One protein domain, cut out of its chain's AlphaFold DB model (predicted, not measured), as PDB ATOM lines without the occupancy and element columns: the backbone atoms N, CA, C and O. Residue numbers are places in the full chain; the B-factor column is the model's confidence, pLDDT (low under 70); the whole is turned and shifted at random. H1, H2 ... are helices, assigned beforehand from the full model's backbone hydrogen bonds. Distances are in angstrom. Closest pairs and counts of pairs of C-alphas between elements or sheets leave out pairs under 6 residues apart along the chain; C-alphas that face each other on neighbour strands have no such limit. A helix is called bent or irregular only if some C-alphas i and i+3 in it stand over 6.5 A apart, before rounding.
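Overview. This is residues 28 to 80 of the 86 residues of the protein "BRO1-domain-containing protein" of Rhizopus microsporus var. microsporus (UniProt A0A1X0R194). Two long helices, H1 and then H2, form a helical hairpin that opens as a V, closed near the link between them and spread towards the two ends of the printed part. Residues 29 to 42, of which 33 to 42 belong to H1, stick out at one end, and residues 71 to 76, of which 71 to 74 belong to H2, stand free as well. The printed part has 53 residues with two named helices and no named strand; its class is all helix. It is loose, with a radius of gyration of the C-alphas of 13.2 A, and its outline is a rod spanning 42 by 20 by 15 A.

Arrangement. H1, residues 33 to 51, has a kink of 37 degrees near residue 40. It is irregular, with C-alphas 35 and 38 at 8.1 A. H2, residues 57 to 74, runs the opposite way at a steep tilt of 39 degrees to H1. The two touch, H1 with residues 43 to 50 alone, and their closest C-alphas are those of Cys 50 and Leu 63, 6.0 A apart. Their centres are 12.8 A apart. In H2 every O i to N i+4 pair is within hydrogen-bond range; in H1 12 of 15 are.

Along the chain. H1 begins at C-alpha 33, (215.315, 216.437, 299.620), and ends at C-alpha 51, (200.032, 208.425, 280.663), 25.6 A from first to last C-alpha. H2 is 26.1 A long by the same measure and ends at C-alpha 74, (202.053, 205.042, 300.028).

Size, cuts and confidence. The two C-alphas farthest apart, those of Ala 30 and Asn 56, are 41.9 A apart, and the C-alphas of Gly 28 and Asp 80 are 12.8 A apart. The link from H1 to H2 is tight, with 5 residues. The printed part has no cut. The mean pLDDT of the printed part is 90.8, and no printed residue is under 70.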
ATOM      1  N   GLY A  28     208.688 216.748 307.311       91.38
ATOM      2  CA  GLY A  28     208.229 215.570 308.046       91.38
ATOM      3  C   GLY A  28     209.359 214.638 308.475       91.38
ATOM      4  O   GLY A  28     209.311 214.102 309.580       91.38
ATOM      5  N   TYR A  29     210.383 214.462 307.636       91.88
ATOM      6  CA  TYR A  29     211.553 213.632 307.965       91.88
ATOM      7  C   TYR A  29     212.782 214.439 308.390       91.88
ATOM      8  O   TYR A  29     213.707 213.863 308.956       91.88
ATOM      9  N   ALA A  30     212.780 215.759 308.173       91.75
ATOM     10  CA  ALA A  30     213.927 216.634 308.424       91.75
ATOM     11  C   ALA A  30     215.199 216.204 307.663       91.75
ATOM     12  O   ALA A  30     216.322 216.424 308.120       91.75
ATOM     13  N   GLU A  31     215.023 215.603 306.484       95.62
ATOM     14  CA  GLU A  31     216.100 215.188 305.584       95.62
ATOM     15  C   GLU A  31     216.228 216.170 304.413       95.62
ATOM     16  O   GLU A  31     215.268 216.834 304.019       95.62
ATOM     17  N   HIS A  32     217.421 216.264 303.819       95.19
ATOM     18  CA  HIS A  32     217.614 217.131 302.661       95.19
ATOM     19  C   HIS A  32     217.024 216.468 301.402       95.19
ATOM     20  O   HIS A  32     217.502 215.403 301.002       95.19
ATOM     21  N   PRO A  33     216.039 217.081 300.719       94.06
ATOM     22  CA  PRO A  33     215.315 216.437 299.620       94.06
ATOM     23  C   PRO A  33     216.196 216.116 298.407       94.06
ATOM     24  O   PRO A  33     215.853 215.242 297.614       94.06
ATOM     25  N   ASP A  34     217.340 216.789 298.249       96.12
ATOM     26  CA  ASP A  34     218.251 216.522 297.127       96.12
ATOM     27  C   ASP A  34     218.889 215.131 297.171       96.12
ATOM     28  O   ASP A  34     219.319 214.643 296.125       96.12
ATOM     29  N   LEU A  35     218.879 214.465 298.333       96.31
ATOM     30  CA  LEU A  35     219.313 213.073 298.473       96.31
ATOM     31  C   LEU A  35     218.488 212.104 297.607       96.31
ATOM     32  O   LEU A  35     218.977 211.029 297.279       96.31
ATOM     33  N   TYR A  36     217.277 212.505 297.203       95.38
ATOM     34  CA  TYR A  36     216.311 211.681 296.465       95.38
ATOM     35  C   TYR A  36     216.048 212.198 295.041       95.38
ATOM     36  O   TYR A  36     215.074 211.813 294.399       95.38
ATOM     37  N   THR A  37     216.891 213.103 294.527       95.31
ATOM     38  CA  THR A  37     216.679 213.759 293.220       95.31
ATOM     39  C   THR A  37     216.528 212.760 292.072       95.31
ATOM     40  O   THR A  37     215.654 212.924 291.218       95.31
ATOM     41  N   ASP A  38     217.351 211.711 292.060       96.44
ATOM     42  CA  ASP A  38     217.279 210.675 291.031       96.44
ATOM     43  C   ASP A  38     216.006 209.834 291.149       96.44
ATOM     44  O   ASP A  38     215.374 209.545 290.130       96.44
ATOM     45  N   ASP A  39     215.581 209.503 292.370       95.12
ATOM     46  CA  ASP A  39     214.348 208.749 292.616       95.12
ATOM     47  C   ASP A  39     213.121 209.522 292.117       95.12
ATOM     48  O   ASP A  39     212.261 208.970 291.427       95.12
ATOM     49  N   PHE A  40     213.071 210.826 292.400       93.25
ATOM     50  CA  PHE A  40     212.025 211.726 291.920       93.25
ATOM     51  C   PHE A  40     211.957 211.789 290.398       93.25
ATOM     52  O   PHE A  40     210.880 211.642 289.815       93.25
ATOM     53  N   ARG A  41     213.112 211.944 289.741       94.56
ATOM     54  CA  ARG A  41     213.195 211.963 288.279       94.56
ATOM     55  C   ARG A  41     212.671 210.655 287.685       94.56
ATOM     56  O   ARG A  41     211.847 210.692 286.774       94.56
ATOM     57  N   ILE A  42     213.112 209.512 288.214       94.88
ATOM     58  CA  ILE A  42     212.690 208.187 287.741       94.88
ATOM     59  C   ILE A  42     211.181 207.988 287.938       94.88
ATOM     60  O   ILE A  42     210.515 207.448 287.054       94.88
ATOM     61  N   LEU A  43     210.623 208.431 289.067       93.38
ATOM     62  CA  LEU A  43     209.193 208.322 289.354       93.38
ATOM     63  C   LEU A  43     208.341 209.154 288.386       93.38
ATOM     64  O   LEU A  43     207.358 208.645 287.839       93.38
ATOM     65  N   ASP A  44     208.711 210.416 288.164       92.25
ATOM     66  CA  ASP A  44     207.979 211.308 287.260       92.25
ATOM     67  C   ASP A  44     208.105 210.851 285.793       92.25
ATOM     68  O   ASP A  44     207.120 210.896 285.048       92.25
ATOM     69  N   GLU A  45     209.273 210.341 285.379       92.56
ATOM     70  CA  GLU A  45     209.464 209.691 284.073       92.56
ATOM     71  C   GLU A  45     208.569 208.453 283.931       92.56
ATOM     72  O   GLU A  45     207.860 208.315 282.932       92.56
ATOM     73  N   LEU A  46     208.528 207.589 284.951       92.75
ATOM     74  CA  LEU A  46     207.707 206.381 284.947       92.75
ATOM     75  C   LEU A  46     206.208 206.700 284.864       92.75
ATOM     76  O   LEU A  46     205.478 206.012 284.146       92.75
ATOM     77  N   ARG A  47     205.739 207.752 285.553       91.81
ATOM     78  CA  ARG A  47     204.352 208.228 285.419       91.81
ATOM     79  C   ARG A  47     204.090 208.727 284.003       91.81
ATOM     80  O   ARG A  47     203.093 208.334 283.400       91.81
ATOM     81  N   ASN A  48     204.967 209.574 283.470       90.94
ATOM     82  CA  ASN A  48     204.812 210.143 282.133       90.94
ATOM     83  C   ASN A  48     204.742 209.047 281.057       90.94
ATOM     84  O   ASN A  48     203.870 209.088 280.190       90.94
ATOM     85  N   ASP A  49     205.586 208.025 281.176       90.00
ATOM     86  CA  ASP A  49     205.576 206.844 280.313       90.00
ATOM     87  C   ASP A  49     204.253 206.069 280.366       90.00
ATOM     88  O   ASP A  49     203.873 205.450 279.375       90.00
ATOM     89  N   CYS A  50     203.546 206.095 281.501       90.62
ATOM     90  CA  CYS A  50     202.263 205.414 281.664       90.62
ATOM     91  C   CYS A  50     201.069 206.217 281.125       90.62
ATOM     92  O   CYS A  50     200.079 205.606 280.725       90.62
ATOM     93  N   ILE A  51     201.141 207.553 281.102       89.00
ATOM     94  CA  ILE A  51     200.032 208.425 280.663       89.00
ATOM     95  C   ILE A  51     199.826 208.365 279.140       89.00
ATOM     96  O   ILE A  51     198.690 208.378 278.674       89.00
ATOM     97  N   PHE A  52     200.907 208.273 278.359       81.38
ATOM     98  CA  PHE A  52     200.866 208.374 276.889       81.38
ATOM     99  C   PHE A  52     200.965 207.026 276.165       81.38
ATOM    100  O   PHE A  52     201.428 206.947 275.028       81.38
ATOM    101  N   MET A  53     200.588 205.940 276.832       82.19
ATOM    102  CA  MET A  53     200.961 204.605 276.393       82.19
ATOM    103  C   MET A  53     199.879 203.913 275.558       82.19
ATOM    104  O   MET A  53     198.718 203.844 275.955       82.19
ATOM    105  N   GLU A  54     200.269 203.328 274.424       81.50
ATOM    106  CA  GLU A  54     199.376 202.485 273.620       81.50
ATOM    107  C   GLU A  54     199.176 201.103 274.259       81.50
ATOM    108  O   GLU A  54     200.063 200.577 274.936       81.50
ATOM    109  N   ALA A  55     198.022 200.476 274.022       78.75
ATOM    110  CA  ALA A  55     197.690 199.165 274.577       78.75
ATOM    111  C   ALA A  55     198.537 198.045 273.937       78.75
ATOM    112  O   ALA A  55     198.216 197.533 272.867       78.75
ATOM    113  N   ASN A  56     199.624 197.650 274.607       83.38
ATOM    114  CA  ASN A  56     200.462 196.508 274.238       83.38
ATOM    115  C   ASN A  56     201.085 195.838 275.483       83.38
ATOM    116  O   ASN A  56     200.980 196.335 276.603       83.38
ATOM    117  N   GLU A  57     201.735 194.686 275.311       83.56
ATOM    118  CA  GLU A  57     202.293 193.910 276.431       83.56
ATOM    119  C   GLU A  57     203.406 194.652 277.200       83.56
ATOM    120  O   GLU A  57     203.480 194.592 278.431       83.56
ATOM    121  N   LYS A  58     204.264 195.409 276.500       84.12
ATOM    122  CA  LYS A  58     205.308 196.224 277.149       84.12
ATOM    123  C   LYS A  58     204.681 197.304 278.028       84.12
ATOM    124  O   LYS A  58     205.208 197.606 279.101       84.12
ATOM    125  N   SER A  59     203.539 197.825 277.596       87.31
ATOM    126  CA  SER A  59     202.765 198.825 278.313       87.31
ATOM    127  C   SER A  59     202.205 198.298 279.630       87.31
ATOM    128  O   SER A  59     202.301 198.963 280.661       87.31
ATOM    129  N   LEU A  60     201.719 197.055 279.643       90.38
ATOM    130  CA  LEU A  60     201.245 196.414 280.869       90.38
ATOM    131  C   LEU A  60     202.356 196.316 281.927       90.38
ATOM    132  O   LEU A  60     202.148 196.678 283.083       90.38
ATOM    133  N   ASN A  61     203.560 195.899 281.528       92.31
ATOM    134  CA  ASN A  61     204.697 195.798 282.445       92.31
ATOM    135  C   ASN A  61     205.094 197.154 283.054       92.31
ATOM    136  O   ASN A  61     205.481 197.215 284.221       92.31
ATOM    137  N   ARG A  62     204.996 198.246 282.285       92.50
ATOM    138  CA  ARG A  62     205.251 199.605 282.790       92.50
ATOM    139  C   ARG A  62     204.184 200.049 283.791       92.50
ATOM    140  O   ARG A  62     204.549 200.528 284.859       92.50
ATOM    141  N   LEU A  63     202.904 199.794 283.505       92.56
ATOM    142  CA  LEU A  63     201.801 200.079 284.433       92.56
ATOM    143  C   LEU A  63     201.949 199.322 285.755       92.56
ATOM    144  O   LEU A  63     201.787 199.914 286.819       92.56
ATOM    145  N   ILE A  64     202.303 198.034 285.706       94.69
ATOM    146  CA  ILE A  64     202.527 197.220 286.911       94.69
ATOM    147  C   ILE A  64     203.687 197.785 287.738       94.69
ATOM    148  O   ILE A  64     203.569 197.908 288.956       94.69
ATOM    149  N   LYS A  65     204.796 198.168 287.089       95.00
ATOM    150  CA  LYS A  65     205.929 198.811 287.773       95.00
ATOM    151  C   LYS A  65     205.515 200.124 288.425       95.00
ATOM    152  O   LYS A  65     205.847 200.339 289.584       95.00
ATOM    153  N   TYR A  66     204.776 200.970 287.709       93.81
ATOM    154  CA  TYR A  66     204.291 202.235 288.251       93.81
ATOM    155  C   TYR A  66     203.373 202.018 289.456       93.81
ATOM    156  O   TYR A  66     203.585 202.621 290.504       93.81
ATOM    157  N   TYR A  67     202.431 201.079 289.360       93.62
ATOM    158  CA  TYR A  67     201.573 200.694 290.477       93.62
ATOM    159  C   TYR A  67     202.380 200.224 291.696       93.62
ATOM    160  O   TYR A  67     202.119 200.667 292.812       93.62
ATOM    161  N   ALA A  68     203.396 199.381 291.497       95.69
ATOM    162  CA  ALA A  68     204.260 198.931 292.587       95.69
ATOM    163  C   ALA A  68     205.004 200.097 293.262       95.69
ATOM    164  O   ALA A  68     205.099 200.120 294.487       95.69
ATOM    165  N   GLN A  69     205.475 201.084 292.489       93.25
ATOM    166  CA  GLN A  69     206.088 202.294 293.050       93.25
ATOM    167  C   GLN A  69     205.084 203.123 293.856       93.25
ATOM    168  O   GLN A  69     205.414 203.570 294.949       93.25
ATOM    169  N   LEU A  70     203.842 203.265 293.386       91.44
ATOM    170  CA  LEU A  70     202.794 203.957 294.146       91.44
ATOM    171  C   LEU A  70     202.490 203.264 295.477       91.44
ATOM    172  O   LEU A  70     202.355 203.938 296.492       91.44
ATOM    173  N   VAL A  71     202.425 201.929 295.490       92.88
ATOM    174  CA  VAL A  71     202.243 201.143 296.723       92.88
ATOM    175  C   VAL A  71     203.442 201.294 297.662       92.88
ATOM    176  O   VAL A  71     203.278 201.400 298.875       92.88
ATOM    177  N   PHE A  72     204.660 201.322 297.122       92.44
ATOM    178  CA  PHE A  72     205.858 201.542 297.926       92.44
ATOM    179  C   PHE A  72     205.850 202.935 298.568       92.44
ATOM    180  O   PHE A  72     206.050 203.053 299.776       92.44
ATOM    181  N   ILE A  73     205.544 203.977 297.795       91.06
ATOM    182  CA  ILE A  73     205.474 205.363 298.273       91.06
ATOM    183  C   ILE A  73     204.351 205.532 299.300       91.06
ATOM    184  O   ILE A  73     204.582 206.129 300.349       91.06
ATOM    185  N   SER A  74     203.170 204.948 299.076       88.62
ATOM    186  CA  SER A  74     202.053 205.042 300.028       88.62
ATOM    187  C   SER A  74     202.332 204.357 301.370       88.62
ATOM    188  O   SER A  74     201.667 204.652 302.359       88.62
ATOM    189  N   SER A  75     203.338 203.476 301.438       90.81
ATOM    190  CA  SER A  75     203.820 202.899 302.700       90.81
ATOM    191  C   SER A  75     204.763 203.820 303.488       90.81
ATOM    192  O   SER A  75     205.065 203.540 304.648       90.81
ATOM    193  N   LYS A  76     205.265 204.891 302.861       91.06
ATOM    194  CA  LYS A  76     206.214 205.847 303.452       91.06
ATOM    195  C   LYS A  76     205.536 207.174 303.771       91.06
ATOM    196  O   LYS A  76     205.690 207.692 304.873       91.06
ATOM    197  N   PHE A  77     204.755 207.694 302.833       90.19
ATOM    198  CA  PHE A  77     204.134 209.007 302.942       90.19
ATOM    199  C   PHE A  77     202.678 208.894 303.408       90.19
ATOM    200  O   PHE A  77     201.979 207.964 302.997       90.19
ATOM    201  N   PRO A  78     202.187 209.841 304.226       88.31
ATOM    202  CA  PRO A  78     200.765 209.985 304.493       88.31
ATOM    203  C   PRO A  78     199.971 210.118 303.194       88.31
ATOM    204  O   PRO A  78     200.447 210.675 302.199       88.31
ATOM    205  N   ILE A  79     198.747 209.593 303.199       77.94
ATOM    206  CA  ILE A  79     197.940 209.502 301.983       77.94
ATOM    207  C   ILE A  79     197.629 210.892 301.402       77.94
ATOM    208  O   ILE A  79     197.633 211.062 300.190       77.94
ATOM    209  N   ASP A  80     197.471 211.904 302.250       79.62
ATOM    210  CA  ASP A  80     197.223 213.308 301.914       79.62
ATOM    211  C   ASP A  80     198.360 213.980 301.130       79.62
ATOM    212  O   ASP A  80     198.086 214.823 300.279       79.62
TER     213      ASP A  80